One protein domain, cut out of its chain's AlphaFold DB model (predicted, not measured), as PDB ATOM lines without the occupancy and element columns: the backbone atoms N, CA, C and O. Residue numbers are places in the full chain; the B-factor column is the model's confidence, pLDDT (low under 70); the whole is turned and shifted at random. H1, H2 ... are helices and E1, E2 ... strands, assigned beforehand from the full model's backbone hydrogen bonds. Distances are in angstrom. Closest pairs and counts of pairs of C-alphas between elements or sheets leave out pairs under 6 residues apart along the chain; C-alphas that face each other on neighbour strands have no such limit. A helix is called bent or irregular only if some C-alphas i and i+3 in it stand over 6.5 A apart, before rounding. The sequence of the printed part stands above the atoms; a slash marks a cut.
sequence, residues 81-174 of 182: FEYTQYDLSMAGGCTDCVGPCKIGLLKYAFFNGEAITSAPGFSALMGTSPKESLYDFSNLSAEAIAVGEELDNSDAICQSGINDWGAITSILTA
ATOM      1  N   PHE A  81     492.306 611.577 469.539       42.12
ATOM      2  CA  PHE A  81     492.140 612.987 469.878       42.12
ATOM      3  C   PHE A  81     491.484 613.844 468.778       42.12
ATOM      4  O   PHE A  81     490.895 614.872 469.106       42.12
ATOM      5  N   GLU A  82     491.509 613.430 467.506       39.75
ATOM      6  CA  GLU A  82     490.842 614.169 466.420       39.75
ATOM      7  C   GLU A  82     489.310 614.136 466.576       39.75
ATOM      8  O   GLU A  82     488.631 615.133 466.346       39.75
ATOM      9  N   TYR A  83     488.755 613.033 467.099       37.28
ATOM     10  CA  TYR A  83     487.312 612.930 467.356       37.28
ATOM     11  C   TYR A  83     486.857 613.868 468.485       37.28
ATOM     12  O   TYR A  83     485.739 614.377 468.467       37.28
ATOM     13  N   THR A  84     487.728 614.138 469.460       46.09
ATOM     14  CA  THR A  84     487.398 615.004 470.601       46.09
ATOM     15  C   THR A  84     487.488 616.498 470.302       46.09
ATOM     16  O   THR A  84     486.924 617.282 471.056       46.09
ATOM     17  N   GLN A  85     488.181 616.916 469.236       47.16
ATOM     18  CA  GLN A  85     488.365 618.343 468.937       47.16
ATOM     19  C   GLN A  85     487.250 618.946 468.073       47.16
ATOM     20  O   GLN A  85     487.029 620.154 468.133       47.16
ATOM     21  N   TYR A  86     486.523 618.127 467.305       47.88
ATOM     22  CA  TYR A  86     485.404 618.603 466.483       47.88
ATOM     23  C   TYR A  86     484.063 618.647 467.223       47.88
ATOM     24  O   TYR A  86     483.153 619.347 466.780       47.88
ATOM     25  N   ASP A  87     483.931 617.941 468.348       50.81
ATOM     26  CA  ASP A  87     482.715 617.943 469.159       50.81
ATOM     27  C   ASP A  87     482.924 618.771 470.435       50.81
ATOM     28  O   ASP A  87     483.552 618.330 471.400       50.81
ATOM     29  N   LEU A  88     482.366 619.983 470.455       54.22
ATOM     30  CA  LEU A  88     482.418 620.887 471.612       54.22
ATOM     31  C   LEU A  88     481.782 620.285 472.873       54.22
ATOM     32  O   LEU A  88     482.085 620.736 473.975       54.22
ATOM     33  N   SER A  89     480.945 619.247 472.748       54.38
ATOM     34  CA  SER A  89     480.426 618.520 473.911       54.38
ATOM     35  C   SER A  89     481.511 617.706 474.633       54.38
ATOM     36  O   SER A  89     481.385 617.453 475.833       54.38
ATOM     37  N   MET A  90     482.597 617.345 473.939       54.59
ATOM     38  CA  MET A  90     483.754 616.619 474.482       54.59
ATOM     39  C   MET A  90     484.869 617.545 474.980       54.59
ATOM     40  O   MET A  90     485.726 617.106 475.746       54.59
ATOM     41  N   ALA A  91     484.845 618.826 474.600       58.81
ATOM     42  CA  ALA A  91     485.829 619.820 475.032       58.81
ATOM     43  C   ALA A  91     485.689 620.220 476.512       58.81
ATOM     44  O   ALA A  91     486.507 620.995 477.003       58.81
ATOM     45  N   GLY A  92     484.684 619.691 477.225       58.69
ATOM     46  CA  GLY A  92     484.219 620.227 478.501       58.69
ATOM     47  C   GLY A  92     483.597 621.600 478.277       58.69
ATOM     48  O   GLY A  92     484.136 622.403 477.521       58.69
ATOM     49  N   GLY A  93     482.440 621.865 478.879       67.38
ATOM     50  CA  GLY A  93     481.736 623.139 478.703       67.38
ATOM     51  C   GLY A  93     482.667 624.358 478.792       67.38
ATOM     52  O   GLY A  93     483.716 624.323 479.439       67.38
ATOM     53  N   CYS A  94     482.312 625.427 478.089       72.38
ATOM     54  CA  CYS A  94     483.130 626.625 477.997       72.38
ATOM     55  C   CYS A  94     482.312 627.845 478.411       72.38
ATOM     56  O   CYS A  94     481.645 628.467 477.582       72.38
ATOM     57  N   THR A  95     482.370 628.197 479.693       71.19
ATOM     58  CA  THR A  95     481.829 629.465 480.190       71.19
ATOM     59  C   THR A  95     482.919 630.535 480.084       71.19
ATOM     60  O   THR A  95     483.990 630.392 480.665       71.19
ATOM     61  N   ASP A  96     482.683 631.593 479.303       75.56
ATOM     62  CA  ASP A  96     483.617 632.717 479.086       75.56
ATOM     63  C   ASP A  96     484.987 632.370 478.465       75.56
ATOM     64  O   ASP A  96     485.918 633.178 478.535       75.56
ATOM     65  N   CYS A  97     485.132 631.203 477.826       77.56
ATOM     66  CA  CYS A  97     486.361 630.834 477.112       77.56
ATOM     67  C   CYS A  97     486.247 630.872 475.575       77.56
ATOM     68  O   CYS A  97     487.219 630.581 474.889       77.56
ATOM     69  N   VAL A  98     485.099 631.274 475.018       83.44
ATOM     70  CA  VAL A  98     484.951 631.590 473.585       83.44
ATOM     71  C   VAL A  98     485.203 633.078 473.375       83.44
ATOM     72  O   VAL A  98     484.712 633.908 474.140       83.44
ATOM     73  N   GLY A  99     485.954 633.425 472.335       85.12
ATOM     74  CA  GLY A  99     486.161 634.815 471.955       85.12
ATOM     75  C   GLY A  99     486.870 634.952 470.611       85.12
ATOM     76  O   GLY A  99     486.870 634.004 469.830       85.12
ATOM     77  N   PRO A 100     487.472 636.119 470.339       88.00
ATOM     78  CA  PRO A 100     488.025 636.435 469.025       88.00
ATOM     79  C   PRO A 100     489.073 635.429 468.534       88.00
ATOM     80  O   PRO A 100     490.046 635.119 469.230       88.00
ATOM     81  N   CYS A 101     488.922 634.970 467.297       87.25
ATOM     82  CA  CYS A 101     489.751 633.973 466.631       87.25
ATOM     83  C   CYS A 101     491.209 634.394 466.503       87.25
ATOM     84  O   CYS A 101     492.109 633.557 466.618       87.25
ATOM     85  N   LYS A 102     491.474 635.696 466.376       86.81
ATOM     86  CA  LYS A 102     492.843 636.231 466.407       86.81
ATOM     87  C   LYS A 102     493.588 635.937 467.718       86.81
ATOM     88  O   LYS A 102     494.804 635.772 467.692       86.81
ATOM     89  N   ILE A 103     492.894 635.795 468.855       87.06
ATOM     90  CA  ILE A 103     493.514 635.383 470.132       87.06
ATOM     91  C   ILE A 103     493.951 633.918 470.058       87.06
ATOM     92  O   ILE A 103     495.045 633.565 470.501       87.06
ATOM     93  N   GLY A 104     493.118 633.065 469.463       84.81
ATOM     94  CA  GLY A 104     493.464 631.675 469.196       84.81
ATOM     95  C   GLY A 104     494.670 631.544 468.264       84.81
ATOM     96  O   GLY A 104     495.591 630.784 468.554       84.81
ATOM     97  N   LEU A 105     494.718 632.344 467.194       84.31
ATOM     98  CA  LEU A 105     495.867 632.404 466.285       84.31
ATOM     99  C   LEU A 105     497.138 632.901 466.982       84.31
ATOM    100  O   LEU A 105     498.203 632.339 466.753       84.31
ATOM    101  N   LEU A 106     497.040 633.892 467.876       83.31
ATOM    102  CA  LEU A 106     498.168 634.359 468.690       83.31
ATOM    103  C   LEU A 106     498.713 633.247 469.597       83.31
ATOM    104  O   LEU A 106     499.925 633.041 469.666       83.31
ATOM    105  N   LYS A 107     497.827 632.491 470.257       81.62
ATOM    106  CA  LYS A 107     498.213 631.331 471.076       81.62
ATOM    107  C   LYS A 107     498.840 630.227 470.219       81.62
ATOM    108  O   LYS A 107     499.834 629.648 470.635       81.62
ATOM    109  N   TYR A 108     498.339 629.986 469.005       78.12
ATOM    110  CA  TYR A 108     498.961 629.059 468.051       78.12
ATOM    111  C   TYR A 108     500.331 629.510 467.552       78.12
ATOM    112  O   TYR A 108     501.254 628.699 467.501       78.12
ATOM    113  N   ALA A 109     500.495 630.798 467.254       77.50
ATOM    114  CA  ALA A 109     501.782 631.371 466.886       77.50
ATOM    115  C   ALA A 109     502.814 631.207 468.014       77.50
ATOM    116  O   ALA A 109     503.976 630.930 467.737       77.50
ATOM    117  N   PHE A 110     502.383 631.270 469.279       73.38
ATOM    118  CA  PHE A 110     503.244 631.005 470.435       73.38
ATOM    119  C   PHE A 110     503.762 629.554 470.497       73.38
ATOM    120  O   PHE A 110     504.838 629.310 471.034       73.38
ATOM    121  N   PHE A 111     503.042 628.583 469.925       69.44
ATOM    122  CA  PHE A 111     503.517 627.197 469.809       69.44
ATOM    123  C   PHE A 111     504.449 626.970 468.605       69.44
ATOM    124  O   PHE A 111     505.066 625.906 468.501       69.44
ATOM    125  N   ASN A 112     504.552 627.932 467.684       62.12
ATOM    126  CA  ASN A 112     505.288 627.779 466.434       62.12
ATOM    127  C   ASN A 112     506.800 628.002 466.626       62.12
ATOM    128  O   ASN A 112     507.346 629.033 466.243       62.12
ATOM    129  N   GLY A 113     507.478 627.002 467.195       51.59
ATOM    130  CA  GLY A 113     508.922 626.810 467.011       51.59
ATOM    131  C   GLY A 113     509.807 626.922 468.251       51.59
ATOM    132  O   GLY A 113     510.974 626.543 468.171       51.59
ATOM    133  N   GLU A 114     509.288 627.352 469.402       53.84
ATOM    134  CA  GLU A 114     510.040 627.324 470.660       53.84
ATOM    135  C   GLU A 114     509.521 626.225 471.590       53.84
ATOM    136  O   GLU A 114     508.321 626.077 471.826       53.84
ATOM    137  N   ALA A 115     510.446 625.434 472.147       52.00
ATOM    138  CA  ALA A 115     510.125 624.602 473.296       52.00
ATOM    139  C   ALA A 115     509.563 625.524 474.383       52.00
ATOM    140  O   ALA A 115     510.158 626.565 474.665       52.00
ATOM    141  N   ILE A 116     508.435 625.154 474.991       55.38
ATOM    142  CA  ILE A 116     507.827 625.905 476.092       55.38
ATOM    143  C   ILE A 116     508.793 625.843 477.284       55.38
ATOM    144  O   ILE A 116     508.701 624.977 478.151       55.38
ATOM    145  N   THR A 117     509.789 626.725 477.294       49.88
ATOM    146  CA  THR A 117     510.896 626.716 478.258       49.88
ATOM    147  C   THR A 117     510.482 627.319 479.597       49.88
ATOM    148  O   THR A 117     511.191 627.151 480.589       49.88
ATOM    149  N   SER A 118     509.308 627.960 479.671       53.97
ATOM    150  CA  SER A 118     508.745 628.469 480.919       53.97
ATOM    151  C   SER A 118     507.255 628.130 481.077       53.97
ATOM    152  O   SER A 118     506.375 628.672 480.410       53.97
ATOM    153  N   ALA A 119     506.961 627.249 482.039       59.34
ATOM    154  CA  ALA A 119     505.609 626.993 482.531       59.34
ATOM    155  C   ALA A 119     504.835 628.265 482.968       59.34
ATOM    156  O   ALA A 119     503.637 628.328 482.683       59.34
ATOM    157  N   PRO A 120     505.446 629.291 483.610       60.66
ATOM    158  CA  PRO A 120     504.687 630.470 484.033       60.66
ATOM    159  C   PRO A 120     504.237 631.365 482.870       60.66
ATOM    160  O   PRO A 120     503.099 631.821 482.893       60.66
ATOM    161  N   GLY A 121     505.069 631.586 481.842       67.38
ATOM    162  CA  GLY A 121     504.689 632.411 480.686       67.38
ATOM    163  C   GLY A 121     503.593 631.756 479.846       67.38
ATOM    164  O   GLY A 121     502.604 632.394 479.492       67.38
ATOM    165  N   PHE A 122     503.720 630.445 479.627       72.06
ATOM    166  CA  PHE A 122     502.706 629.643 478.951       72.06
ATOM    167  C   PHE A 122     501.373 629.630 479.699       72.06
ATOM    168  O   PHE A 122     500.336 629.960 479.129       72.06
ATOM    169  N   SER A 123     501.389 629.292 480.991       70.31
ATOM    170  CA  SER A 123     500.165 629.242 481.793       70.31
ATOM    171  C   SER A 123     499.504 630.616 481.919       70.31
ATOM    172  O   SER A 123     498.278 630.683 481.956       70.31
ATOM    173  N   ALA A 124     500.288 631.699 481.973       76.94
ATOM    174  CA  ALA A 124     499.764 633.059 482.017       76.94
ATOM    175  C   ALA A 124     499.077 633.440 480.699       76.94
ATOM    176  O   ALA A 124     497.918 633.850 480.715       76.94
ATOM    177  N   LEU A 125     499.744 633.245 479.557       78.69
ATOM    178  CA  LEU A 125     499.171 633.559 478.245       78.69
ATOM    179  C   LEU A 125     497.924 632.714 477.967       78.69
ATOM    180  O   LEU A 125     496.887 633.220 477.542       78.69
ATOM    181  N   MET A 126     498.007 631.415 478.236       78.25
ATOM    182  CA  MET A 126     496.931 630.494 477.910       78.25
ATOM    183  C   MET A 126     495.732 630.605 478.855       78.25
ATOM    184  O   MET A 126     494.601 630.430 478.402       78.25
ATOM    185  N   GLY A 127     495.969 630.938 480.128       77.19
ATOM    186  CA  GLY A 127     494.935 631.178 481.137       77.19
ATOM    187  C   GLY A 127     494.314 632.576 481.090       77.19
ATOM    188  O   GLY A 127     493.357 632.842 481.815       77.19
ATOM    189  N   THR A 128     494.831 633.478 480.251       84.31
ATOM    190  CA  THR A 128     494.250 634.813 480.079       84.31
ATOM    191  C   THR A 128     492.865 634.709 479.430       84.31
ATOM    192  O   THR A 128     492.665 633.969 478.463       84.31
ATOM    193  N   SER A 129     491.901 635.463 479.973       83.06
ATOM    194  CA  SER A 129     490.524 635.550 479.459       83.06
ATOM    195  C   SER A 129     490.519 635.984 477.985       83.06
ATOM    196  O   SER A 129     491.369 636.789 477.606       83.06
ATOM    197  N   PRO A 130     489.592 635.497 477.142       84.06
ATOM    198  CA  PRO A 130     489.533 635.812 475.712       84.06
ATOM    199  C   PRO A 130     488.977 637.224 475.434       84.06
ATOM    200  O   PRO A 130     487.995 637.404 474.719       84.06
ATOM    201  N   LYS A 131     489.604 638.253 476.012       86.06
ATOM    202  CA  LYS A 131     489.290 639.671 475.787       86.06
ATOM    203  C   LYS A 131     490.443 640.335 475.055       86.06
ATOM    204  O   LYS A 131     491.561 640.328 475.560       86.06
ATOM    205  N   GLU A 132     490.169 640.961 473.914       85.25
ATOM    206  CA  GLU A 132     491.209 641.559 473.061       85.25
ATOM    207  C   GLU A 132     492.086 642.577 473.786       85.25
ATOM    208  O   GLU A 132     493.288 642.617 473.558       85.25
ATOM    209  N   SER A 133     491.509 643.350 474.710       87.38
ATOM    210  CA  SER A 133     492.229 644.365 475.489       87.38
ATOM    211  C   SER A 133     493.357 643.804 476.361       87.38
ATOM    212  O   SER A 133     494.115 644.578 476.937       87.38
ATOM    213  N   LEU A 134     493.418 642.482 476.537       86.69
ATOM    214  CA  LEU A 134     494.420 641.798 477.352       86.69
ATOM    215  C   LEU A 134     495.601 641.264 476.531       86.69
ATOM    216  O   LEU A 134     496.544 640.748 477.126       86.69
ATOM    217  N   TYR A 135     495.559 641.362 475.199       85.69
ATOM    218  CA  TYR A 135     496.570 640.782 474.317       85.69
ATOM    219  C   TYR A 135     497.271 641.841 473.473       85.69
ATOM    220  O   TYR A 135     496.665 642.808 473.017       85.69
ATOM    221  N   ASP A 136     498.557 641.598 473.227       87.12
ATOM    222  CA  ASP A 136     499.318 642.283 472.192       87.12
ATOM    223  C   ASP A 136     499.408 641.383 470.953       87.12
ATOM    224  O   ASP A 136     499.911 640.260 471.015       87.12
ATOM    225  N   PHE A 137     498.902 641.885 469.827       86.31
ATOM    226  CA  PHE A 137     498.881 641.183 468.544       86.31
ATOM    227  C   PHE A 137     500.064 641.549 467.642       86.31
ATOM    228  O   PHE A 137     500.103 641.102 466.502       86.31
ATOM    229  N   SER A 138     501.040 642.323 468.130       84.38
ATOM    230  CA  SER A 138     502.244 642.701 467.373       84.38
ATOM    231  C   SER A 138     503.036 641.505 466.819       84.38
ATOM    232  O   SER A 138     503.705 641.628 465.795       84.38
ATOM    233  N   ASN A 139     502.921 640.338 467.463       76.75
ATOM    234  CA  ASN A 139     503.550 639.083 467.043       76.75
ATOM    235  C   ASN A 139     502.809 638.356 465.907       76.75
ATOM    236  O   ASN A 139     503.311 637.354 465.399       76.75
ATOM    237  N   LEU A 140     501.615 638.812 465.522       81.44
ATOM    238  CA  LEU A 140     500.886 638.272 464.380       81.44
ATOM    239  C   LEU A 140     501.202 639.070 463.117       81.44
ATOM    240  O   LEU A 140     501.297 640.296 463.136       81.44
ATOM    241  N   SER A 141     501.314 638.363 461.994       85.62
ATOM    242  CA  SER A 141     501.383 639.013 460.690       85.62
ATOM    243  C   SER A 141     500.028 639.626 460.318       85.62
ATOM    244  O   SER A 141     498.980 639.220 460.831       85.62
ATOM    245  N   ALA A 142     500.036 640.588 459.394       88.25
ATOM    246  CA  ALA A 142     498.807 641.206 458.900       88.25
ATOM    247  C   ALA A 142     497.856 640.165 458.278       88.25
ATOM    248  O   ALA A 142     496.641 640.264 458.431       88.25
ATOM    249  N   GLU A 143     498.406 639.130 457.636       84.69
ATOM    250  CA  GLU A 143     497.645 638.016 457.071       84.69
ATOM    251  C   GLU A 143     496.980 637.177 458.167       84.69
ATOM    252  O   GLU A 143     495.813 636.824 458.040       84.69
ATOM    253  N   ALA A 144     497.683 636.888 459.267       81.94
ATOM    254  CA  ALA A 144     497.113 636.137 460.386       81.94
ATOM    255  C   ALA A 144     495.987 636.916 461.086       81.94
ATOM    256  O   ALA A 144     494.981 636.324 461.475       81.94
ATOM    257  N   ILE A 145     496.120 638.240 461.204       86.56
ATOM    258  CA  ILE A 145     495.049 639.102 461.721       86.56
ATOM    259  C   ILE A 145     493.839 639.066 460.780       86.56
ATOM    260  O   ILE A 145     492.727 638.836 461.249       86.56
ATOM    261  N   ALA A 146     494.054 639.201 459.468       87.12
ATOM    262  CA  ALA A 146     492.982 639.150 458.475       87.12
ATOM    263  C   ALA A 146     492.248 637.798 458.466       87.12
ATOM    264  O   ALA A 146     491.023 637.760 458.381       87.12
ATOM    265  N   VAL A 147     492.977 636.686 458.615       86.31
ATOM    266  CA  VAL A 147     492.373 635.352 458.765       86.31
ATOM    267  C   VAL A 147     491.560 635.267 460.056       86.31
ATOM    268  O   VAL A 147     490.454 634.737 460.040       86.31
ATOM    269  N   GLY A 148     492.071 635.803 461.168       85.25
ATOM    270  CA  GLY A 148     491.335 635.868 462.430       85.25
ATOM    271  C   GLY A 148     490.014 636.624 462.294       85.25
ATOM    272  O   GLY A 148     488.980 636.111 462.704       85.25
ATOM    273  N   GLU A 149     490.036 637.791 461.649       88.00
ATOM    274  CA  GLU A 149     488.835 638.588 461.380       88.00
ATOM    275  C   GLU A 149     487.865 637.880 460.424       88.00
ATOM    276  O   GLU A 149     486.652 637.949 460.615       88.00
ATOM    277  N   GLU A 150     488.357 637.173 459.403       86.06
ATOM    278  CA  GLU A 150     487.488 636.379 458.529       86.06
ATOM    279  C   GLU A 150     486.806 635.241 459.300       86.06
ATOM    280  O   GLU A 150     485.616 634.988 459.098       86.06
ATOM    281  N   LEU A 151     487.542 634.576 460.196       83.88
ATOM    282  CA  LEU A 151     487.011 633.516 461.048       83.88
ATOM    283  C   LEU A 151     485.969 634.061 462.030       83.88
ATOM    284  O   LEU A 151     484.900 633.465 462.139       83.88
ATOM    285  N   ASP A 152     486.223 635.217 462.648       85.00
ATOM    286  CA  ASP A 152     485.275 635.907 463.537       85.00
ATOM    287  C   ASP A 152     483.971 636.305 462.823       85.00
ATOM    288  O   ASP A 152     482.906 636.344 463.436       85.00
ATOM    289  N   ASN A 153     484.035 636.576 461.515       84.88
ATOM    290  CA  ASN A 153     482.874 636.879 460.672       84.88
ATOM    291  C   ASN A 153     482.201 635.628 460.072       84.88
ATOM    292  O   ASN A 153     481.285 635.747 459.253       84.88
ATOM    293  N   SER A 154     482.665 634.433 460.430       81.25
ATOM    294  CA  SER A 154     482.115 633.154 459.978       81.25
ATOM    295  C   SER A 154     481.490 632.380 461.143       81.25
ATOM    296  O   SER A 154     481.568 632.806 462.289       81.25
ATOM    297  N   ASP A 155     480.924 631.200 460.878       77.56
ATOM    298  CA  ASP A 155     480.455 630.282 461.930       77.56
ATOM    299  C   ASP A 155     481.613 629.534 462.631       77.56
ATOM    300  O   ASP A 155     481.432 628.440 463.172       77.56
ATOM    301  N   ALA A 156     482.834 630.078 462.574       80.06
ATOM    302  CA  ALA A 156     483.978 629.497 463.252       80.06
ATOM    303  C   ALA A 156     483.852 629.680 464.766       80.06
ATOM    304  O   ALA A 156     483.409 630.711 465.269       80.06
ATOM    305  N   ILE A 157     484.282 628.662 465.502       81.06
ATOM    306  CA  ILE A 157     484.295 628.671 466.959       81.06
ATOM    307  C   ILE A 157     485.742 628.702 467.416       81.06
ATOM    308  O   ILE A 157     486.534 627.804 467.119       81.06
ATOM    309  N   CYS A 158     486.064 629.759 468.152       83.19
ATOM    310  CA  CYS A 158     487.399 630.039 468.644       83.19
ATOM    311  C   CYS A 158     487.388 630.037 470.167       83.19
ATOM    312  O   CYS A 158     487.055 631.019 470.833       83.19
ATOM    313  N   GLN A 159     487.728 628.878 470.723       81.75
ATOM    314  CA  GLN A 159     487.850 628.685 472.156       81.75
ATOM    315  C   GLN A 159     489.289 628.961 472.569       81.75
ATOM    316  O   GLN A 159     490.229 628.333 472.083       81.75
ATOM    317  N   SER A 160     489.468 629.900 473.487       80.50
ATOM    318  CA  SER A 160     490.751 630.192 474.096       80.50
ATOM    319  C   SER A 160     490.570 630.510 475.581       80.50
ATOM    320  O   SER A 160     489.836 631.423 475.953       80.50
ATOM    321  N   GLY A 161     491.268 629.774 476.445       77.31
ATOM    322  CA  GLY A 161     491.181 629.971 477.893       77.31
ATOM    323  C   GLY A 161     491.008 628.667 478.658       77.31
ATOM    324  O   GLY A 161     491.349 627.590 478.168       77.31
ATOM    325  N   ILE A 162     490.497 628.776 479.880       80.25
ATOM    326  CA  ILE A 162     490.267 627.637 480.768       80.25
ATOM    327  C   ILE A 162     488.805 627.214 480.622       80.25
ATOM    328  O   ILE A 162     487.917 628.044 480.792       80.25
ATOM    329  N   ASN A 163     488.563 625.951 480.275       78.25
ATOM    330  CA  ASN A 163     487.210 625.402 480.201       78.25
ATOM    331  C   ASN A 163     486.629 625.142 481.605       78.25
ATOM    332  O   ASN A 163     487.330 625.225 482.617       78.25
ATOM    333  N   ASP A 164     485.361 624.744 481.674       79.94
ATOM    334  CA  ASP A 164     484.653 624.470 482.931       79.94
ATOM    335  C   ASP A 164     485.281 623.313 483.736       79.94
ATOM    336  O   ASP A 164     484.977 623.118 484.912       79.94
ATOM    337  N   TRP A 165     486.163 622.523 483.114       79.56
ATOM    338  CA  TRP A 165     486.885 621.413 483.741       79.56
ATOM    339  C   TRP A 165     488.288 621.811 484.224       79.56
ATOM    340  O   TRP A 165     489.038 620.964 484.706       79.56
ATOM    341  N   GLY A 166     488.660 623.089 484.104       73.94
ATOM    342  CA  GLY A 166     489.970 623.593 484.516       73.94
ATOM    343  C   GLY A 166     491.097 623.305 483.518       73.94
ATOM    344  O   GLY A 166     492.265 623.521 483.845       73.94
ATOM    345  N   ALA A 167     490.784 622.822 482.314       75.44
ATOM    346  CA  ALA A 167     491.765 622.555 481.272       75.44
ATOM    347  C   ALA A 167     492.027 623.804 480.425       75.44
ATOM    348  O   ALA A 167     491.107 624.496 479.990       75.44
ATOM    349  N   ILE A 168     493.304 624.059 480.153       75.62
ATOM    350  CA  ILE A 168     493.733 625.076 479.198       75.62
ATOM    351  C   ILE A 168     493.407 624.591 477.784       75.62
ATOM    352  O   ILE A 168     493.872 623.536 477.357       75.62
ATOM    353  N   THR A 169     492.644 625.392 477.047       73.56
ATOM    354  CA  THR A 169     492.159 625.081 475.704       73.56
ATOM    355  C   THR A 169     492.531 626.187 474.720       73.56
ATOM    356  O   THR A 169     492.497 627.379 475.037       73.56
ATOM    357  N   SER A 170     492.919 625.766 473.519       76.06
ATOM    358  CA  SER A 170     493.029 626.602 472.327       76.06
ATOM    359  C   SER A 170     492.501 625.753 471.181       76.06
ATOM    360  O   SER A 170     493.148 624.787 470.791       76.06
ATOM    361  N   ILE A 171     491.285 626.038 470.727       76.06
ATOM    362  CA  ILE A 171     490.585 625.278 469.689       76.06
ATOM    363  C   ILE A 171     490.079 626.285 468.667       76.06
ATOM    364  O   ILE A 171     489.453 627.280 469.026       76.06
ATOM    365  N   LEU A 172     490.394 626.034 467.400       75.12
ATOM    366  CA  LEU A 172     489.911 626.815 466.272       75.12
ATOM    367  C   LEU A 172     489.212 625.835 465.350       75.12
ATOM    368  O   LEU A 172     489.864 625.055 464.656       75.12
ATOM    369  N   THR A 173     487.888 625.867 465.379       75.00
ATOM    370  CA  THR A 173     487.060 625.008 464.543       75.00
ATOM    371  C   THR A 173     486.362 625.879 463.525       75.00
ATOM    372  O   THR A 173     485.517 626.698 463.869       75.00
ATOM    373  N   ALA A 174     486.709 625.690 462.259       69.75
ATOM    374  CA  ALA A 174     486.046 626.328 461.138       69.75
ATOM    375  C   ALA A 174     485.725 625.268 460.091       69.75
ATOM    376  O   ALA A 174     486.494 624.325 459.886       69.75
TER     377      ALA A 174
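This is residues 81 to 174 of the 182 residues of an uncharacterized protein of Phytophthora sojae (strain P6497) (UniProt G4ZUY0). A short two-stranded hairpin, E1 and E2, lies near the middle, with helix H2 packed over one of its faces. On that same side H3 sits by the turn end of the hairpin and H4 by its other end, where H4 crosses H2 steeply, while H1 lies on the other side, by the end of E2. Residues 112 to 121, of which 119 to 121 belong to H3, stick out. The printed part has 94 residues with four named helices and two named strands in the order H1, H2, H3, H4, E1, E2; the sheet E1 - E2 is antiparallel and the class is mixed, helices and strands. It is compact, with a radius of gyration of the C-alphas of 12.9 A and spans of 33 by 33 by 25 A.

H1 holds residues 81 to 86, 9.4 A from first to last C-alpha, and begins with C-alpha 81 at (492.140, 612.987, 469.878). H1 is neither bent nor irregular, but only just: C-alphas 83 and 86 are 6.0 A apart. H2 follows at residues 101 to 111, 15.7 A long, with C-alpha 101 at (489.751, 633.973, 466.631). H3 is residues 119 to 127, 11.5 A, and H4 is residues 142 to 152, 15.3 A. E1 spans residues 157 to 162, 15.1 A, and E2 residues 168 to 173, 16.1 A, ending with C-alpha 173 at (487.060, 625.008, 464.543).

E1 and E2 form a hairpin, antiparallel at 178 degrees. N 159 and O 171 are 2.9 A apart and N 169 and O 161 are 2.8 A apart, both within hydrogen-bond range. The closest C-alphas of H2 and E1 are those of Cys 101 and Cys 158, 5.0 A apart; those of H2 and E2 are Gly 104 and Ser 170, 6.0 A. H2 and H4 touch, closest at the C-alphas of Lys 102 and Gly 148, 4.3 A apart, at a steep tilt of 49 degrees, opposite ways. H2 and H3 are close but not clearly touching, with the C-alphas of Lys 107 and Met 126 closest at 7.0 A; they run opposite ways at a shallow tilt of 14 degrees. The closest C-alphas of H3 and E1 are those of Gly 127 and Gly 161, 5.1 A apart. H1 comes closest to E2 at the C-alphas of Tyr 86 and Thr 173, 6.9 A, and is apart from H2, H3, H4 and E1. Every O i to N i+4 pair is within hydrogen-bond range in H2, H3 and H4; in H1, 1 of 2 is.

The C-alphas of Thr 117 and Asp 155 are the two farthest apart, at 34.7 A. The printed part has no cut. The links from H1 to H2 and from H3 to H4 are long, 14 residues each. The mean pLDDT of the printed part is 74.1, and residues 81 to 93, 111 to 121 and 174 are under 70.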